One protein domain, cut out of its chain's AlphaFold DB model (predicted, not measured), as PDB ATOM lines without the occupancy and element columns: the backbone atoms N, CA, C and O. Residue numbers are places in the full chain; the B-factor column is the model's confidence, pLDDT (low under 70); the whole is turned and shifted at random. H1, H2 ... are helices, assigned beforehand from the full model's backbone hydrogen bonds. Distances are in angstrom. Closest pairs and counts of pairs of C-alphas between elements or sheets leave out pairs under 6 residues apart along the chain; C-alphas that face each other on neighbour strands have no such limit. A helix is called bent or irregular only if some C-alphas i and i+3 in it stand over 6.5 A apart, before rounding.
ATOM      1  N   PRO A  44       0.717  21.945 -59.279       62.78
ATOM      2  CA  PRO A  44       2.064  21.423 -59.476       62.78
ATOM      3  C   PRO A  44       2.987  22.370 -60.252       62.78
ATOM      4  O   PRO A  44       4.165  22.463 -59.915       62.78
ATOM      5  N   ALA A  45       2.472  23.084 -61.258       63.12
ATOM      6  CA  ALA A  45       3.275  23.993 -62.072       63.12
ATOM      7  C   ALA A  45       3.697  25.216 -61.249       63.12
ATOM      8  O   ALA A  45       4.881  25.549 -61.191       63.12
ATOM      9  N   LEU A  46       2.755  25.818 -60.516       66.50
ATOM     10  CA  LEU A  46       3.051  26.937 -59.623       66.50
ATOM     11  C   LEU A  46       3.966  26.528 -58.468       66.50
ATOM     12  O   LEU A  46       4.801  27.326 -58.049       66.50
ATOM     13  N   ALA A  47       3.838  25.305 -57.950       63.12
ATOM     14  CA  ALA A  47       4.717  24.796 -56.903       63.12
ATOM     15  C   ALA A  47       6.163  24.627 -57.395       63.12
ATOM     16  O   ALA A  47       7.094  25.012 -56.682       63.12
ATOM     17  N   ILE A  48       6.354  24.094 -58.609       67.12
ATOM     18  CA  ILE A  48       7.674  23.955 -59.242       67.12
ATOM     19  C   ILE A  48       8.287  25.338 -59.489       67.12
ATOM     20  O   ILE A  48       9.408  25.594 -59.041       67.12
ATOM     21  N   ASP A  49       7.537  26.252 -60.109       71.94
ATOM     22  CA  ASP A  49       8.005  27.612 -60.393       71.94
ATOM     23  C   ASP A  49       8.333  28.380 -59.109       71.94
ATOM     24  O   ASP A  49       9.368  29.042 -59.021       71.94
ATOM     25  N   ALA A  50       7.492  28.272 -58.077       70.38
ATOM     26  CA  ALA A  50       7.732  28.920 -56.793       70.38
ATOM     27  C   ALA A  50       8.986  28.369 -56.099       70.38
ATOM     28  O   ALA A  50       9.753  29.149 -55.531       70.38
ATOM     29  N   ALA A  51       9.222  27.054 -56.154       71.06
ATOM     30  CA  ALA A  51      10.424  26.440 -55.597       71.06
ATOM     31  C   ALA A  51      11.690  26.896 -56.343       71.06
ATOM     32  O   ALA A  51      12.655  27.320 -55.703       71.06
ATOM     33  N   ALA A  52      11.663  26.883 -57.682       75.00
ATOM     34  CA  ALA A  52      12.764  27.355 -58.519       75.00
ATOM     35  C   ALA A  52      13.064  28.840 -58.275       75.00
ATOM     36  O   ALA A  52      14.215  29.240 -58.084       75.00
ATOM     37  N   TRP A  53      12.019  29.662 -58.195       77.56
ATOM     38  CA  TRP A  53      12.136  31.087 -57.927       77.56
ATOM     39  C   TRP A  53      12.670  31.361 -56.505       77.56
ATOM     40  O   TRP A  53      13.526  32.230 -56.315       77.56
ATOM     41  N   TYR A  54      12.240  30.589 -55.499       73.06
ATOM     42  CA  TYR A  54      12.750  30.696 -54.129       73.06
ATOM     43  C   TYR A  54      14.234  30.320 -54.034       73.06
ATOM     44  O   TYR A  54      15.010  31.026 -53.383       73.06
ATOM     45  N   ALA A  55      14.642  29.249 -54.723       80.50
ATOM     46  CA  ALA A  55      16.042  28.864 -54.860       80.50
ATOM     47  C   ALA A  55      16.854  29.991 -55.512       80.50
ATOM     48  O   ALA A  55      17.842  30.437 -54.931       80.50
ATOM     49  N   HIS A  56      16.383  30.527 -56.644       84.44
ATOM     50  CA  HIS A  56      17.028  31.642 -57.335       84.44
ATOM     51  C   HIS A  56      17.225  32.843 -56.405       84.44
ATOM     52  O   HIS A  56      18.348  33.315 -56.255       84.44
ATOM     53  N   LYS A  57      16.182  33.283 -55.684       84.19
ATOM     54  CA  LYS A  57      16.308  34.391 -54.724       84.19
ATOM     55  C   LYS A  57      17.347  34.111 -53.635       84.19
ATOM     56  O   LYS A  57      18.077  35.024 -53.244       84.19
ATOM     57  N   ASN A  58      17.387  32.894 -53.098       83.94
ATOM     58  CA  ASN A  58      18.372  32.540 -52.082       83.94
ATOM     59  C   ASN A  58      19.798  32.642 -52.640       83.94
ATOM     60  O   ASN A  58      20.643  33.270 -52.000       83.94
ATOM     61  N   LEU A  59      20.045  32.109 -53.839       90.19
ATOM     62  CA  LEU A  59      21.348  32.186 -54.503       90.19
ATOM     63  C   LEU A  59      21.742  33.633 -54.842       90.19
ATOM     64  O   LEU A  59      22.870  34.032 -54.561       90.19
ATOM     65  N   THR A  60      20.811  34.449 -55.351       89.56
ATOM     66  CA  THR A  60      21.031  35.888 -55.579       89.56
ATOM     67  C   THR A  60      21.431  36.583 -54.289       89.56
ATOM     68  O   THR A  60      22.445  37.269 -54.245       89.56
ATOM     69  N   LYS A  61      20.702  36.346 -53.195       86.06
ATOM     70  CA  LYS A  61      21.046  36.957 -51.912       86.06
ATOM     71  C   LYS A  61      22.416  36.513 -51.407       86.06
ATOM     72  O   LYS A  61      23.127  37.342 -50.840       86.06
ATOM     73  N   LEU A  62      22.773  35.238 -51.563       92.31
ATOM     74  CA  LEU A  62      24.101  34.751 -51.197       92.31
ATOM     75  C   LEU A  62      25.175  35.532 -51.963       92.31
ATOM     76  O   LEU A  62      26.066  36.098 -51.328       92.31
ATOM     77  N   LYS A  63      25.038  35.635 -53.288       95.19
ATOM     78  CA  LYS A  63      25.940  36.407 -54.147       95.19
ATOM     79  C   LYS A  63      26.031  37.865 -53.705       95.19
ATOM     80  O   LYS A  63      27.125  38.338 -53.420       95.19
ATOM     81  N   ASP A  64      24.900  38.543 -53.560       91.75
ATOM     82  CA  ASP A  64      24.861  39.969 -53.225       91.75
ATOM     83  C   ASP A  64      25.419  40.255 -51.823       91.75
ATOM     84  O   ASP A  64      26.024  41.297 -51.587       91.75
ATOM     85  N   SER A  65      25.233  39.329 -50.874       90.31
ATOM     86  CA  SER A  65      25.647  39.524 -49.477       90.31
ATOM     87  C   SER A  65      27.090  39.096 -49.194       90.31
ATOM     88  O   SER A  65      27.622  39.444 -48.140       90.31
ATOM     89  N   THR A  66      27.697  38.274 -50.056       92.31
ATOM     90  CA  THR A  66      28.982  37.606 -49.752       92.31
ATOM     91  C   THR A  66      29.977  37.577 -50.907       92.31
ATOM     92  O   THR A  66      31.148  37.298 -50.678       92.31
ATOM     93  N   GLY A  67      29.530  37.816 -52.139       93.56
ATOM     94  CA  GLY A  67      30.309  37.591 -53.356       93.56
ATOM     95  C   GLY A  67      30.355  36.131 -53.828       93.56
ATOM     96  O   GLY A  67      30.845  35.877 -54.927       93.56
ATOM     97  N   ILE A  68      29.828  35.167 -53.058       94.00
ATOM     98  CA  ILE A  68      29.788  33.751 -53.451       94.00
ATOM     99  C   ILE A  68      28.750  33.564 -54.564       94.00
ATOM    100  O   ILE A  68      27.543  33.511 -54.322       94.00
ATOM    101  N   ASP A  69      29.229  33.461 -55.803       95.06
ATOM    102  CA  ASP A  69      28.390  33.334 -56.994       95.06
ATOM    103  C   ASP A  69      28.100  31.867 -57.337       95.06
ATOM    104  O   ASP A  69      28.717  31.268 -58.221       95.06
ATOM    105  N   ALA A  70      27.134  31.289 -56.626       94.69
ATOM    106  CA  ALA A  70      26.710  29.910 -56.840       94.69
ATOM    107  C   ALA A  70      26.106  29.666 -58.235       94.69
ATOM    108  O   ALA A  70      26.109  28.525 -58.682       94.69
ATOM    109  N   PHE A  71      25.658  30.698 -58.967       94.31
ATOM    110  CA  PHE A  71      25.144  30.535 -60.336       94.31
ATOM    111  C   PHE A  71      26.208  30.074 -61.338       94.31
ATOM    112  O   PHE A  71      25.864  29.618 -62.425       94.31
ATOM    113  N   LYS A  72      27.496  30.172 -60.982       95.00
ATOM    114  CA  LYS A  72      28.603  29.641 -61.791       95.00
ATOM    115  C   LYS A  72      28.761  28.124 -61.679       95.00
ATOM    116  O   LYS A  72      29.514  27.541 -62.453       95.00
ATOM    117  N   LEU A  73      28.096  27.491 -60.714       94.75
ATOM    118  CA  LEU A  73      28.116  26.041 -60.569       94.75
ATOM    119  C   LEU A  73      27.193  25.364 -61.592       94.75
ATOM    120  O   LEU A  73      26.213  25.970 -62.028       94.75
ATOM    121  N   PRO A  74      27.434  24.089 -61.928       92.31
ATOM    122  CA  PRO A  74      26.461  23.258 -62.630       92.31
ATOM    123  C   PRO A  74      25.106  23.189 -61.892       92.31
ATOM    124  O   PRO A  74      25.094  23.243 -60.657       92.31
ATOM    125  N   PRO A  75      23.961  23.062 -62.595       88.06
ATOM    126  CA  PRO A  75      22.629  23.096 -61.975       88.06
ATOM    127  C   PRO A  75      22.417  22.097 -60.824       88.06
ATOM    128  O   PRO A  75      21.785  22.431 -59.820       88.06
ATOM    129  N   ASP A  76      22.987  20.897 -60.924       84.75
ATOM    130  CA  ASP A  76      22.955  19.849 -59.895       84.75
ATOM    131  C   ASP A  76      23.708  20.233 -58.610       84.75
ATOM    132  O   ASP A  76      23.378  19.791 -57.511       84.75
ATOM    133  N   GLN A  77      24.687  21.123 -58.718       93.38
ATOM    134  CA  GLN A  77      25.442  21.631 -57.574       93.38
ATOM    135  C   GLN A  77      24.791  22.903 -57.017       93.38
ATOM    136  O   GLN A  77      24.749  23.093 -55.798       93.38
ATOM    137  N   GLN A  78      24.200  23.737 -57.885       93.44
ATOM    138  CA  GLN A  78      23.423  24.914 -57.475       93.44
ATOM    139  C   GLN A  78      22.309  24.543 -56.494       93.44
ATOM    140  O   GLN A  78      22.112  25.238 -55.495       93.44
ATOM    141  N   ILE A  79      21.598  23.437 -56.746       88.06
ATOM    142  CA  ILE A  79      20.475  23.025 -55.897       88.06
ATOM    143  C   ILE A  79      20.920  22.613 -54.489       88.06
ATOM    144  O   ILE A  79      20.206  22.899 -53.528       88.06
ATOM    145  N   LYS A  80      22.125  22.045 -54.324       89.69
ATOM    146  CA  LYS A  80      22.683  21.752 -52.993       89.69
ATOM    147  C   LYS A  80      22.941  23.055 -52.224       89.69
ATOM    148  O   LYS A  80      22.492  23.195 -51.087       89.69
ATOM    149  N   VAL A  81      23.543  24.064 -52.856       93.56
ATOM    150  CA  VAL A  81      23.719  25.391 -52.228       93.56
ATOM    151  C   VAL A  81      22.368  26.036 -51.897       93.56
ATOM    152  O   VAL A  81      22.169  26.546 -50.794       93.56
ATOM    153  N   ALA A  82      21.407  25.975 -52.821       89.56
ATOM    154  CA  ALA A  82      20.072  26.525 -52.612       89.56
ATOM    155  C   ALA A  82      19.346  25.851 -51.439       89.56
ATOM    156  O   ALA A  82      18.668  26.534 -50.665       89.56
ATOM    157  N   TYR A  83      19.521  24.539 -51.269       86.50
ATOM    158  CA  TYR A  83      18.949  23.797 -50.155       86.50
ATOM    159  C   TYR A  83      19.568  24.202 -48.813       86.50
ATOM    160  O   TYR A  83      18.822  24.444 -47.865       86.50
ATOM    161  N   ALA A  84      20.894  24.359 -48.724       86.62
ATOM    162  CA  ALA A  84      21.544  24.840 -47.500       86.62
ATOM    163  C   ALA A  84      20.967  26.200 -47.054       86.62
ATOM    164  O   ALA A  84      20.660  26.419 -45.879       86.62
ATOM    165  N   LEU A  85      20.732  27.100 -48.016       84.94
ATOM    166  CA  LEU A  85      20.107  28.401 -47.769       84.94
ATOM    167  C   LEU A  85      18.625  28.296 -47.379       84.94
ATOM    168  O   LEU A  85      18.158  29.070 -46.541       84.94
ATOM    169  N   HIS A  86      17.882  27.367 -47.985       81.25
ATOM    170  CA  HIS A  86      16.483  27.104 -47.647       81.25
ATOM    171  C   HIS A  86      16.353  26.586 -46.211       81.25
ATOM    172  O   HIS A  86      15.567  27.133 -45.440       81.25
ATOM    173  N   HIS A  87      17.160  25.587 -45.849       82.06
ATOM    174  CA  HIS A  87      17.120  24.925 -44.550       82.06
ATOM    175  C   HIS A  87      17.408  25.897 -43.396       82.06
ATOM    176  O   HIS A  87      16.682  25.951 -42.406       82.06
ATOM    177  N   GLU A  88      18.433  26.737 -43.545       79.62
ATOM    178  CA  GLU A  88      18.795  27.723 -42.521       79.62
ATOM    179  C   GLU A  88      17.931  28.991 -42.537       79.62
ATOM    180  O   GLU A  88      18.033  29.849 -41.647       79.62
ATOM    181  N   GLY A  89      17.114  29.146 -43.576       71.44
ATOM    182  CA  GLY A  89      16.480  30.398 -43.927       71.44
ATOM    183  C   GLY A  89      17.475  31.446 -44.433       71.44
ATOM    184  O   GLY A  89      18.684  31.410 -44.219       71.44
ATOM    185  N   SER A  90      16.933  32.476 -45.070       67.44
ATOM    186  CA  SER A  90      17.687  33.449 -45.866       67.44
ATOM    187  C   SER A  90      18.849  34.172 -45.145       67.44
ATOM    188  O   SER A  90      19.804  34.584 -45.795       67.44
ATOM    189  N   LYS A  91      18.776  34.393 -43.822       71.69
ATOM    190  CA  LYS A  91      19.880  34.991 -43.034       71.69
ATOM    191  C   LYS A  91      20.832  33.928 -42.475       71.69
ATOM    192  O   LYS A  91      22.041  34.117 -42.529       71.69
ATOM    193  N   GLY A  92      20.292  32.827 -41.947       78.44
ATOM    194  CA  GLY A  92      21.095  31.734 -41.397       78.44
ATOM    195  C   GLY A  92      21.941  31.055 -42.470       78.44
ATOM    196  O   GLY A  92      23.105  30.765 -42.231       78.44
ATOM    197  N   GLY A  93      21.392  30.909 -43.675       83.94
ATOM    198  CA  GLY A  93      22.075  30.313 -44.815       83.94
ATOM    199  C   GLY A  93      23.308  31.103 -45.229       83.94
ATOM    200  O   GLY A  93      24.345  30.518 -45.497       83.94
ATOM    201  N   VAL A  94      23.242  32.435 -45.201       86.12
ATOM    202  CA  VAL A  94      24.419  33.279 -45.463       86.12
ATOM    203  C   VAL A  94      25.497  33.069 -44.393       86.12
ATOM    204  O   VAL A  94      26.678  32.997 -44.720       86.12
ATOM    205  N   LEU A  95      25.117  32.925 -43.119       85.81
ATOM    206  CA  LEU A  95      26.078  32.624 -42.047       85.81
ATOM    207  C   LEU A  95      26.697  31.233 -42.208       85.81
ATOM    208  O   LEU A  95      27.892  31.074 -41.981       85.81
ATOM    209  N   PHE A  96      25.896  30.251 -42.618       88.56
ATOM    210  CA  PHE A  96      26.365  28.910 -42.950       88.56
ATOM    211  C   PHE A  96      27.366  28.952 -44.111       88.56
ATOM    212  O   PHE A  96      28.502  28.525 -43.965       88.56
ATOM    213  N   MET A  97      26.997  29.583 -45.227       91.38
ATOM    214  CA  MET A  97      27.821  29.661 -46.440       91.38
ATOM    215  C   MET A  97      29.078  30.528 -46.307       91.38
ATOM    216  O   MET A  97      29.924  30.506 -47.190       91.38
ATOM    217  N   THR A  98      29.225  31.287 -45.220       88.31
ATOM    218  CA  THR A  98      30.425  32.098 -44.948       88.31
ATOM    219  C   THR A  98      31.276  31.538 -43.814       88.31
ATOM    220  O   THR A  98      32.181  32.219 -43.339       88.31
ATOM    221  N   GLY A  99      30.950  30.353 -43.283       85.94
ATOM    222  CA  GLY A  99      31.625  29.806 -42.103       85.94
ATOM    223  C   GLY A  99      31.279  30.517 -40.796       85.94
ATOM    224  O   GLY A  99      31.541  29.988 -39.716       85.94
ATOM    225  N   LYS A 100      30.615  31.676 -40.857       83.50
ATOM    226  CA  LYS A 100      30.253  32.499 -39.700       83.50
ATOM    227  C   LYS A 100      29.268  31.800 -38.770       83.50
ATOM    228  O   LYS A 100      29.125  32.231 -37.632       83.50
ATOM    229  N   LEU A 101      28.651  30.686 -39.166       75.56
ATOM    230  CA  LEU A 101      27.926  29.844 -38.216       75.56
ATOM    231  C   LEU A 101      28.821  29.342 -37.062       75.56
ATOM    232  O   LEU A 101      28.330  29.207 -35.947       75.56
ATOM    233  N   LYS A 102      30.131  29.145 -37.292       72.31
ATOM    234  CA  LYS A 102      31.100  28.797 -36.234       72.31
ATOM    235  C   LYS A 102      31.273  29.910 -35.198       72.31
ATOM    236  O   LYS A 102      31.633  29.644 -34.062       72.31
ATOM    237  N   SER A 103      30.967  31.154 -35.577       69.94
ATOM    238  CA  SER A 103      30.926  32.299 -34.656       69.94
ATOM    239  C   SER A 103      29.590  32.457 -33.922       69.94
ATOM    240  O   SER A 103      29.428  33.405 -33.152       69.94
ATOM    241  N   LEU A 104      28.609  31.566 -34.135       65.06
ATOM    242  CA  LEU A 104      27.419  31.550 -33.287       65.06
ATOM    243  C   LEU A 104      27.809  31.181 -31.854       65.06
ATOM    244  O   LEU A 104      28.647  30.314 -31.629       65.06
ATOM    245  N   GLN A 105      27.134  31.794 -30.880       64.88
ATOM    246  CA  GLN A 105      27.233  31.369 -29.487       64.88
ATOM    247  C   GLN A 105      26.940  29.865 -29.380       64.88
ATOM    248  O   GLN A 105      25.981  29.377 -29.991       64.88
ATOM    249  N   LYS A 106      27.758  29.161 -28.590       73.44
ATOM    250  CA  LYS A 106      27.714  27.706 -28.366       73.44
ATOM    251  C   LYS A 106      26.281  27.195 -28.152       73.44
ATOM    252  O   LYS A 106      25.856  26.248 -28.812       73.44
ATOM    253  N   ASP A 107      25.491  27.912 -27.356       76.00
ATOM    254  CA  ASP A 107      24.098  27.576 -27.037       76.00
ATOM    255  C   ASP A 107      23.160  27.588 -28.251       76.00
ATOM    256  O   ASP A 107      22.201  26.819 -28.330       76.00
ATOM    257  N   LYS A 108      23.420  28.455 -29.233       78.06
ATOM    258  CA  LYS A 108      22.587  28.568 -30.433       78.06
ATOM    259  C   LYS A 108      22.868  27.441 -31.421       78.06
ATOM    260  O   LYS A 108      21.923  26.935 -32.025       78.06
ATOM    261  N   ALA A 109      24.132  27.041 -31.575       82.12
ATOM    262  CA  ALA A 109      24.503  25.876 -32.377       82.12
ATOM    263  C   ALA A 109      23.966  24.580 -31.743       82.12
ATOM    264  O   ALA A 109      23.338  23.781 -32.436       82.12
ATOM    265  N   LEU A 110      24.089  24.447 -30.417       84.62
ATOM    266  CA  LEU A 110      23.511  23.355 -29.629       84.62
ATOM    267  C   LEU A 110      22.003  23.216 -29.869       84.62
ATOM    268  O   LEU A 110      21.525  22.157 -30.268       84.62
ATOM    269  N   ARG A 111      21.242  24.301 -29.674       83.25
ATOM    270  CA  ARG A 111      19.781  24.285 -29.852       83.25
ATOM    271  C   ARG A 111      19.372  24.002 -31.293       83.25
ATOM    272  O   ARG A 111      18.390  23.295 -31.508       83.25
ATOM    273  N   LYS A 112      20.114  24.526 -32.277       83.31
ATOM    274  CA  LYS A 112      19.891  24.217 -33.696       83.31
ATOM    275  C   LYS A 112      20.079  22.728 -33.965       83.31
ATOM    276  O   LYS A 112      19.155  22.106 -34.471       83.31
ATOM    277  N   LEU A 113      21.214  22.152 -33.573       87.94
ATOM    278  CA  LEU A 113      21.496  20.729 -33.759       87.94
ATOM    279  C   LEU A 113      20.464  19.845 -33.046       87.94
ATOM    280  O   LEU A 113      19.893  18.946 -33.657       87.94
ATOM    281  N   GLY A 114      20.149  20.148 -31.786       85.38
ATOM    282  CA  GLY A 114      19.176  19.389 -31.002       85.38
ATOM    283  C   GLY A 114      17.769  19.431 -31.594       85.38
ATOM    284  O   GLY A 114      17.095  18.406 -31.671       85.38
ATOM    285  N   GLY A 115      17.342  20.601 -32.080       80.75
ATOM    286  CA  GLY A 115      16.064  20.760 -32.777       80.75
ATOM    287  C   GLY A 115      15.966  19.936 -34.061       80.75
ATOM    288  O   GLY A 115      14.875  19.483 -34.399       80.75
ATOM    289  N   GLN A 116      17.094  19.696 -34.733       87.31
ATOM    290  CA  GLN A 116      17.147  18.856 -35.927       87.31
ATOM    291  C   GLN A 116      17.192  17.356 -35.611       87.31
ATOM    292  O   GLN A 116      16.537  16.562 -36.279       87.31
ATOM    293  N   LEU A 117      17.920  16.953 -34.567       86.06
ATOM    294  CA  LEU A 117      17.999  15.550 -34.138       86.06
ATOM    295  C   LEU A 117      16.703  15.059 -33.472       86.06
ATOM    296  O   LEU A 117      16.388  13.868 -33.512       86.06
ATOM    297  N   LYS A 118      15.956  15.970 -32.841       86.56
ATOM    298  CA  LYS A 118      14.701  15.701 -32.127       86.56
ATOM    299  C   LYS A 118      13.631  16.735 -32.516       86.56
ATOM    300  O   LYS A 118      13.273  17.605 -31.708       86.56
ATOM    301  N   PRO A 119      13.109  16.655 -33.755       77.12
ATOM    302  CA  PRO A 119      12.143  17.615 -34.268       77.12
ATOM    303  C   PRO A 119      10.743  17.370 -33.693       77.12
ATOM    304  O   PRO A 119      10.333  16.237 -33.441       77.12
ATOM    305  N   GLY A 120       9.975  18.449 -33.541       69.12
ATOM    306  CA  GLY A 120       8.581  18.396 -33.092       69.12
ATOM    307  C   GLY A 120       8.391  18.640 -31.594       69.12
ATOM    308  O   GLY A 120       9.337  18.616 -30.806       69.12
ATOM    309  N   LYS A 121       7.145  18.940 -31.205       78.62
ATOM    310  CA  LYS A 121       6.774  19.407 -29.855       78.62
ATOM    311  C   LYS A 121       6.812  18.315 -28.780       78.62
ATOM    312  O   LYS A 121       6.757  18.644 -27.604       78.62
ATOM    313  N   GLN A 122       6.902  17.048 -29.178       79.00
ATOM    314  CA  GLN A 122       6.940  15.898 -28.274       79.00
ATOM    315  C   GLN A 122       8.260  15.761 -27.503       79.00
ATOM    316  O   GLN A 122       8.301  15.057 -26.501       79.00
ATOM    317  N   TYR A 123       9.327  16.422 -27.959       80.31
ATOM    318  CA  TYR A 123      10.619  16.417 -27.278       80.31
ATOM    319  C   TYR A 123      10.785  17.662 -26.418       80.31
ATOM    320  O   TYR A 123      10.502  18.782 -26.859       80.31
ATOM    321  N   THR A 124      11.278  17.462 -25.200       88.81
ATOM    322  CA  THR A 124      11.639  18.563 -24.306       88.81
ATOM    323  C   THR A 124      12.937  19.222 -24.764       88.81
ATOM    324  O   THR A 124      13.735  18.634 -25.498       88.81
ATOM    325  N   ASP A 125      13.178  20.452 -24.312       82.50
ATOM    326  CA  ASP A 125      14.445  21.139 -24.581       82.50
ATOM    327  C   ASP A 125      15.646  20.365 -24.027       82.50
ATOM    328  O   ASP A 125      16.668  20.286 -24.702       82.50
ATOM    329  N   MET A 126      15.497  19.722 -22.864       89.25
ATOM    330  CA  MET A 126      16.538  18.864 -22.290       89.25
ATOM    331  C   MET A 126      16.871  17.683 -23.202       89.25
ATOM    332  O   MET A 126      18.032  17.479 -23.521       89.25
ATOM    333  N   GLN A 127      15.867  16.977 -23.728       87.50
ATOM    334  CA  GLN A 127      16.100  15.856 -24.649       87.50
ATOM    335  C   GLN A 127      16.771  16.292 -25.962       87.50
ATOM    336  O   GLN A 127      17.533  15.530 -26.558       87.50
ATOM    337  N   ARG A 128      16.483  17.509 -26.442       87.38
ATOM    338  CA  ARG A 128      17.163  18.090 -27.614       87.38
ATOM    339  C   ARG A 128      18.620  18.417 -27.304       87.38
ATOM    340  O   ARG A 128      19.480  18.149 -28.137       87.38
ATOM    341  N   ILE A 129      18.875  18.999 -26.133       89.62
ATOM    342  CA  ILE A 129      20.222  19.323 -25.658       89.62
ATOM    343  C   ILE A 129      21.040  18.040 -25.508       89.62
ATOM    344  O   ILE A 129      22.081  17.934 -26.144       89.62
ATOM    345  N   GLU A 130      20.525  17.033 -24.804       91.62
ATOM    346  CA  GLU A 130      21.187  15.734 -24.616       91.62
ATOM    347  C   GLU A 130      21.527  15.064 -25.954       91.62
ATOM    348  O   GLU A 130      22.635  14.569 -26.148       91.62
ATOM    349  N   ALA A 131      20.600  15.087 -26.919       89.25
ATOM    350  CA  ALA A 131      20.850  14.533 -28.248       89.25
ATOM    351  C   ALA A 131      21.967  15.280 -28.996       89.25
ATOM    352  O   ALA A 131      22.774  14.653 -29.683       89.25
ATOM    353  N   ALA A 132      22.016  16.609 -28.880       91.69
ATOM    354  CA  ALA A 132      23.054  17.425 -29.502       91.69
ATOM    355  C   ALA A 132      24.418  17.250 -28.821       91.69
ATOM    356  O   ALA A 132      25.427  17.154 -29.517       91.69
ATOM    357  N   GLU A 133      24.445  17.163 -27.492       93.88
ATOM    358  CA  GLU A 133      25.645  16.877 -26.704       93.88
ATOM    359  C   GLU A 133      26.228  15.516 -27.067       93.88
ATOM    360  O   GLU A 133      27.411  15.426 -27.390       93.88
ATOM    361  N   GLU A 134      25.391  14.477 -27.102       94.25
ATOM    362  CA  GLU A 134      25.798  13.135 -27.514       94.25
ATOM    363  C   GLU A 134      26.361  13.132 -28.937       94.25
ATOM    364  O   GLU A 134      27.437  12.593 -29.186       94.25
ATOM    365  N   TYR A 135      25.673  13.788 -29.877       91.12
ATOM    366  CA  TYR A 135      26.114  13.846 -31.268       91.12
ATOM    367  C   TYR A 135      27.440  14.602 -31.436       91.12
ATOM    368  O   TYR A 135      28.259  14.234 -32.280       91.12
ATOM    369  N   ALA A 136      27.662  15.651 -30.642       92.75
ATOM    370  CA  ALA A 136      28.856  16.481 -30.711       92.75
ATOM    371  C   ALA A 136      30.084  15.865 -30.027       92.75
ATOM    372  O   ALA A 136      31.185  16.377 -30.222       92.75
ATOM    373  N   LYS A 137      29.951  14.749 -29.294       93.38
ATOM    374  CA  LYS A 137      31.111  14.008 -28.755       93.38
ATOM    375  C   LYS A 137      32.091  13.592 -29.854       93.38
ATOM    376  O   LYS A 137      33.298  13.707 -29.666       93.38
ATOM    377  N   ASP A 138      31.579  13.228 -31.030       90.69
ATOM    378  CA  ASP A 138      32.386  12.903 -32.218       90.69
ATOM    379  C   ASP A 138      33.173  14.114 -32.777       90.69
ATOM    380  O   ASP A 138      34.045  13.960 -33.636       90.69
ATOM    381  N   PHE A 139      32.868  15.319 -32.287       91.81
ATOM    382  CA  PHE A 139      33.418  16.609 -32.706       91.81
ATOM    383  C   PHE A 139      34.010  17.386 -31.520       91.81
ATOM    384  O   PHE A 139      34.027  18.611 -31.545       91.81
ATOM    385  N   GLU A 140      34.465  16.695 -30.467       91.19
ATOM    386  CA  GLU A 140      35.074  17.315 -29.270       91.19
ATOM    387  C   GLU A 140      34.154  18.329 -28.559       91.19
ATOM    388  O   GLU A 140      34.603  19.270 -27.908       91.19
ATOM    389  N   GLY A 141      32.837  18.142 -28.672       89.12
ATOM    390  CA  GLY A 141      31.843  19.060 -28.115       89.12
ATOM    391  C   GLY A 141      31.663  20.352 -28.919       89.12
ATOM    392  O   GLY A 141      30.989  21.272 -28.444       89.12
ATOM    393  N   ASP A 142      32.230  20.441 -30.129       90.44
ATOM    394  CA  ASP A 142      31.980  21.543 -31.054       90.44
ATOM    395  C   ASP A 142      30.633  21.348 -31.764       90.44
ATOM    396  O   ASP A 142      30.489  20.608 -32.742       90.44
ATOM    397  N   TYR A 143      29.616  22.041 -31.254       89.62
ATOM    398  CA  TYR A 143      28.265  21.994 -31.807       89.62
ATOM    399  C   TYR A 143      28.160  22.597 -33.208       89.62
ATOM    400  O   TYR A 143      27.260  22.218 -33.954       89.62
ATOM    401  N   ALA A 144      29.031  23.541 -33.577       89.12
ATOM    402  CA  ALA A 144      28.996  24.142 -34.902       89.12
ATOM    403  C   ALA A 144      29.550  23.162 -35.941       89.12
ATOM    404  O   ALA A 144      28.877  22.918 -36.940       89.12
ATOM    405  N   GLU A 145      30.709  22.548 -35.689       90.81
ATOM    406  CA  GLU A 145      31.264  21.482 -36.543       90.81
ATOM    407  C   GLU A 145      30.294  20.304 -36.668       90.81
ATOM    408  O   GLU A 145      29.987  19.859 -37.776       90.81
ATOM    409  N   ALA A 146      29.734  19.864 -35.538       91.25
ATOM    410  CA  ALA A 146      28.722  18.818 -35.510       91.25
ATOM    411  C   ALA A 146      27.493  19.180 -36.363       91.25
ATOM    412  O   ALA A 146      26.971  18.334 -37.091       91.25
ATOM    413  N   TYR A 147      27.049  20.441 -36.317       90.12
ATOM    414  CA  TYR A 147      25.930  20.928 -37.120       90.12
ATOM    415  C   TYR A 147      26.248  21.014 -38.615       90.12
ATOM    416  O   TYR A 147      25.418  20.601 -39.424       90.12
ATOM    417  N   TYR A 148      27.435  21.502 -38.998       91.25
ATOM    418  CA  TYR A 148      27.878  21.496 -40.398       91.25
ATOM    419  C   TYR A 148      27.890  20.079 -40.956       91.25
ATOM    420  O   TYR A 148      27.303  19.825 -42.007       91.25
ATOM    421  N   TYR A 149      28.504  19.145 -40.229       92.12
ATOM    422  CA  TYR A 149      28.520  17.749 -40.634       92.12
ATOM    423  C   TYR A 149      27.102  17.179 -40.744       92.12
ATOM    424  O   TYR A 149      26.780  16.536 -41.745       92.12
ATOM    425  N   TRP A 150      26.243  17.422 -39.749       91.88
ATOM    426  CA  TRP A 150      24.864  16.943 -39.766       91.88
ATOM    427  C   TRP A 150      24.100  17.464 -40.987       91.88
ATOM    428  O   TRP A 150      23.530  16.659 -41.723       91.88
ATOM    429  N   LEU A 151      24.129  18.779 -41.239       87.56
ATOM    430  CA  LEU A 151      23.350  19.385 -42.320       87.56
ATOM    431  C   LEU A 151      23.823  18.896 -43.687       87.56
ATOM    432  O   LEU A 151      22.998  18.578 -44.531       87.56
ATOM    433  N   ILE A 152      25.129  18.764 -43.911       89.94
ATOM    434  CA  ILE A 152      25.631  18.307 -45.213       89.94
ATOM    435  C   ILE A 152      25.267  16.848 -45.485       89.94
ATOM    436  O   ILE A 152      24.825  16.524 -46.584       89.94
ATOM    437  N   ASN A 153      25.367  15.969 -44.488       85.19
ATOM    438  CA  ASN A 153      24.891  14.595 -44.668       85.19
ATOM    439  C   ASN A 153      23.367  14.544 -44.836       85.19
ATOM    440  O   ASN A 153      22.860  13.753 -45.627       85.19
ATOM    441  N   HIS A 154      22.625  15.403 -44.128       84.50
ATOM    442  CA  HIS A 154      21.184  15.536 -44.319       84.50
ATOM    443  C   HIS A 154      20.852  15.960 -45.755       84.50
ATOM    444  O   HIS A 154      19.928  15.413 -46.352       84.50
ATOM    445  N   MET A 155      21.634  16.876 -46.331       83.94
ATOM    446  CA  MET A 155      21.503  17.298 -47.723       83.94
ATOM    447  C   MET A 155      21.723  16.146 -48.693       83.94
ATOM    448  O   MET A 155      20.871  15.935 -49.544       83.94
ATOM    449  N   ASP A 156      22.801  15.377 -48.558       80.88
ATOM    450  CA  ASP A 156      23.050  14.244 -49.459       80.88
ATOM    451  C   ASP A 156      21.999  13.134 -49.321       80.88
ATOM    452  O   ASP A 156      21.685  12.461 -50.297       80.88
ATOM    453  N   ALA A 157      21.371  12.992 -48.152       76.06
ATOM    454  CA  ALA A 157      20.262  12.059 -47.967       76.06
ATOM    455  C   ALA A 157      18.934  12.520 -48.608       76.06
ATOM    456  O   ALA A 157      18.070  11.687 -48.875       76.06
ATOM    457  N   HIS A 158      18.741  13.827 -48.836       73.44
ATOM    458  CA  HIS A 158      17.462  14.390 -49.306       73.44
ATOM    459  C   HIS A 158      17.533  15.026 -50.703       73.44
ATOM    460  O   HIS A 158      16.503  15.166 -51.360       73.44
ATOM    461  N   ILE A 159      18.725  15.406 -51.160       75.88
ATOM    462  CA  ILE A 159      18.989  16.085 -52.431       75.88
ATOM    463  C   ILE A 159      19.902  15.195 -53.267       75.88
ATOM    464  O   ILE A 159      21.111  15.416 -53.360       75.88
ATOM    465  N   LEU A 160      19.258  14.183 -53.848       77.94
ATOM    466  CA  LEU A 160      19.809  13.265 -54.838       77.94
ATOM    467  C   LEU A 160      19.319  13.711 -56.214       77.94
ATOM    468  O   LEU A 160      18.240  13.315 -56.661       77.94
ATOM    469  N   VAL A 161      20.070  14.603 -56.855       76.25
ATOM    470  CA  VAL A 161      19.680  15.244 -58.120       76.25
ATOM    471  C   VAL A 161      19.480  14.215 -59.220       76.25
ATOM    472  O   VAL A 161      18.568  14.364 -60.035       76.25
ATOM    473  N   LYS A 162      20.261  13.133 -59.191       74.75
ATOM    474  CA  LYS A 162      20.129  12.014 -60.124       74.75
ATOM    475  C   LYS A 162      18.693  11.481 -60.214       74.75
ATOM    476  O   LYS A 162      18.239  11.147 -61.305       74.75
ATOM    477  N   ASN A 163      17.953  11.479 -59.103       76.50
ATOM    478  CA  ASN A 163      16.574  10.978 -59.039       76.50
ATOM    479  C   ASN A 163      15.561  11.873 -59.771       76.50
ATOM    480  O   ASN A 163      14.422  11.463 -59.983       76.50
ATOM    481  N   PHE A 164      15.955  13.091 -60.143       72.31
ATOM    482  CA  PHE A 164      15.103  14.077 -60.811       72.31
ATOM    483  C   PHE A 164      15.557  14.375 -62.247       72.31
ATOM    484  O   PHE A 164      14.942  15.194 -62.929       72.31
ATOM    485  N   MET A 165      16.622  13.721 -62.721       74.25
ATOM    486  CA  MET A 165      17.117  13.869 -64.087       74.25
ATOM    487  C   MET A 165      16.366  12.945 -65.052       74.25
ATOM    488  O   MET A 165      16.237  11.748 -64.803       74.25
ATOM    489  N   CYS A 166      15.940  13.476 -66.203       76.00
ATOM    490  CA  CYS A 166      15.334  12.671 -67.272       76.00
ATOM    491  C   CYS A 166      16.327  11.677 -67.902       76.00
ATOM    492  O   CYS A 166      15.921  10.608 -68.345       76.00
ATOM    493  N   ASN A 167      17.615  12.029 -67.939       78.88
ATOM    494  CA  ASN A 167      18.712  11.145 -68.318       78.88
ATOM    495  C   ASN A 167      19.893  11.399 -67.375       78.88
ATOM    496  O   ASN A 167      20.290  12.546 -67.182       78.88
ATOM    497  N   HIS A 168      20.431  10.332 -66.798       82.62
ATOM    498  CA  HIS A 168      21.548  10.365 -65.858       82.62
ATOM    499  C   HIS A 168      22.659   9.375 -66.236       82.62
ATOM    500  O   HIS A 168      23.513   9.050 -65.406       82.62
ATOM    501  N   GLU A 169      22.641   8.847 -67.462       86.31
ATOM    502  CA  GLU A 169      23.711   7.989 -67.959       86.31
ATOM    503  C   GLU A 169      25.040   8.759 -67.959       86.31
ATOM    504  O   GLU A 169      25.126   9.882 -68.453       86.31
ATOM    505  N   GLY A 170      26.067   8.180 -67.333       84.50
ATOM    506  CA  GLY A 170      27.371   8.827 -67.155       84.50
ATOM    507  C   GLY A 170      27.399   9.993 -66.154       84.50
ATOM    508  O   GLY A 170      28.461  10.579 -65.958       84.50
ATOM    509  N   PHE A 171      26.279  10.331 -65.502       86.56
ATOM    510  CA  PHE A 171      26.250  11.359 -64.463       86.56
ATOM    511  C   PHE A 171      26.725  10.791 -63.121       86.56
ATOM    512  O   PHE A 171      26.124   9.865 -62.566       86.56
ATOM    513  N   GLU A 172      27.784  11.390 -62.583       86.88
ATOM    514  CA  GLU A 172      28.275  11.137 -61.233       86.88
ATOM    515  C   GLU A 172      27.880  12.301 -60.324       86.88
ATOM    516  O   GLU A 172      28.247  13.456 -60.557       86.88
ATOM    517  N   GLU A 173      27.107  11.997 -59.286       83.94
ATOM    518  CA  GLU A 173      26.629  13.013 -58.363       83.94
ATOM    519  C   GLU A 173      27.715  13.382 -57.352       83.94
ATOM    520  O   GLU A 173      28.217  12.531 -56.616       83.94
ATOM    521  N   LYS A 174      28.051  14.673 -57.279       90.19
ATOM    522  CA  LYS A 174      28.968  15.178 -56.255       90.19
ATOM    523  C   LYS A 174      28.296  15.206 -54.892       90.19
ATOM    524  O   LYS A 174      27.142  15.623 -54.775       90.19
ATOM    525  N   SER A 175      29.037  14.850 -53.845       90.44
ATOM    526  CA  SER A 175      28.537  15.022 -52.484       90.44
ATOM    527  C   SER A 175      28.362  16.507 -52.158       90.44
ATOM    528  O   SER A 175      29.037  17.382 -52.710       90.44
ATOM    529  N   ALA A 176      27.479  16.820 -51.219       90.19
ATOM    530  CA  ALA A 176      27.307  18.174 -50.719       90.19
ATOM    531  C   ALA A 176      28.607  18.697 -50.088       90.19
ATOM    532  O   ALA A 176      28.866  19.896 -50.152       90.19
ATOM    533  N   PHE A 177      29.471  17.821 -49.569       92.06
ATOM    534  CA  PHE A 177      30.814  18.208 -49.142       92.06
ATOM    535  C   PHE A 177      31.679  18.701 -50.305       92.06
ATOM    536  O   PHE A 177      32.261  19.779 -50.204       92.06
ATOM    537  N   ASP A 178      31.723  17.960 -51.415       94.00
ATOM    538  CA  ASP A 178      32.536  18.324 -52.587       94.00
ATOM    539  C   ASP A 178      32.075  19.638 -53.226       94.00
ATOM    540  O   ASP A 178      32.874  20.354 -53.829       94.00
ATOM    541  N   VAL A 179      30.788  19.964 -53.085       94.62
ATOM    542  CA  VAL A 179      30.201  21.214 -53.581       94.62
ATOM    543  C   VAL A 179      30.412  22.375 -52.607       94.62
ATOM    544  O   VAL A 179      30.761  23.475 -53.033       94.62
ATOM    545  N   LEU A 180      30.178  22.168 -51.308       93.56
ATOM    546  CA  LEU A 180      30.148  23.251 -50.324       93.56
ATOM    547  C   LEU A 180      31.536  23.631 -49.809       93.56
ATOM    548  O   LEU A 180      31.793  24.820 -49.651       93.56
ATOM    549  N   GLU A 181      32.440  22.681 -49.551       93.81
ATOM    550  CA  GLU A 181      33.763  22.992 -48.981       93.81
ATOM    551  C   GLU A 181      34.576  23.993 -49.826       93.81
ATOM    552  O   GLU A 181      35.138  24.924 -49.240       93.81
ATOM    553  N   PRO A 182      34.615  23.893 -51.176       93.44
ATOM    554  CA  PRO A 182      35.293  24.892 -52.002       93.44
ATOM    555  C   PRO A 182      34.689  26.294 -51.874       93.44
ATOM    556  O   PRO A 182      35.419  27.279 -51.927       93.44
ATOM    557  N   LEU A 183      33.369  26.393 -51.688       92.56
ATOM    558  CA  LEU A 183      32.682  27.675 -51.510       92.56
ATOM    559  C   LEU A 183      32.879  28.252 -50.105       92.56
ATOM    560  O   LEU A 183      32.972  29.466 -49.942       92.56
ATOM    561  N   LEU A 184      32.920  27.383 -49.097       89.00
ATOM    562  CA  LEU A 184      33.096  27.747 -47.693       89.00
ATOM    563  C   LEU A 184      34.525  28.205 -47.384       89.00
ATOM    564  O   LEU A 184      34.733  28.955 -46.431       89.00
ATOM    565  N   GLY A 185      35.507  27.737 -48.157       88.06
ATOM    566  CA  GLY A 185      36.922  28.043 -47.941       88.06
ATOM    567  C   GLY A 185      37.542  27.310 -46.746       88.06
ATOM    568  O   GLY A 185      38.646  27.649 -46.329       88.06
TER     569      GLY A 185
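This is residues 44 to 185 of the 454 residues of the protein "Murein DD-endopeptidase MepM/ murein hydrolase activator NlpD" of Chitinivorax tropicus (UniProt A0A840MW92). One straight helix, H6, bridges two groups of helices: its first part packs on H4 and H5, which cross each other at one end of the long axis, and its later part meets H8 and the first arm of the bent helix H2 at the other. H1 crosses the outside of H2, with its residues 44 to 51 sticking out free, and the link after H7 makes a long loop at the H2 end. The printed part has 142 residues, with eight named helices, H1 to H8 in chain order, and no named strand; the class is all helix, and the helix packing is mostly crossed. The whole is compact, with a radius of gyration of the C-alphas of 16.1 A, and spans 45 by 31 by 31 A.

H1, residues 44 to 66, runs 32.9 A from C-alpha 44 at (2.064, 21.423, -59.476). H2, residues 75 to 97, was assigned as one helix by its hydrogen bonds but is bent, with C-alphas 87 and 90 8.6 A apart; its arms are H2a, residues 75 to 87, 18.4 A, and H2b, residues 90 to 97, 10.8 A. H3 is residues 100 to 103, H4 residues 106 to 117, 16.6 A, and H5 residues 125 to 139, 21.1 A. H6, residues 143 to 158, 21.9 A, begins with C-alpha 143 at (28.265, 21.994, -31.807). H7 is residues 161 to 164, and H8, residues 176 to 184, 11.6 A, ends with C-alpha 184 at (33.096, 27.747, -47.693).

H1, with residues 55 to 59 alone, touches H2a about perpendicular, at 83 degrees; the closest C-alphas, of Ala 55 and Ala 82, are 5.2 A apart. H2a touches H8 at 76 degrees, closest at the C-alphas of Gln 77 and Val 179, 6.2 A. H6 is the hub, touching five helices. Its residues 151 to 155 alone touch H2a, closest at Lys 80 and Met 155, C-alphas 7.0 A apart. Its residues 143 to 150 alone touch H4 at a shallow tilt of 27 degrees, the same way, closest at the C-alphas of Leu 110 and Tyr 143, 5.4 A. H4 and H5 touch at 79 degrees, with the C-alphas of Gly 114 and Arg 128 closest at 4.1 A. H3 and H6 only just touch, with 3 pairs of C-alphas within 8 A, closest at Lys 102 and Ala 144, 5.3 A. H7 is close to H2a but not clearly touching, with the C-alphas of Asp 76 and Val 161 closest at 5.9 A. H1 and H6 are apart. Every O i to N i+4 pair is within hydrogen-bond range in H1, H4 and H6, against 8 of 9 in H2a, 3 of 4 in H2b, 9 of 11 in H5 and 3 of 5 in H8; H3 and H7 are too short for such a pair.

The two C-alphas farthest apart, of Met 126 and Glu 169, are 47.5 A apart. The printed part has no cut, and the link from H7 to H8, 11 residues, is long. The mean pLDDT of the printed part is 84.4; residues 44 to 48, 90, 103 to 105 and 120 are under 70.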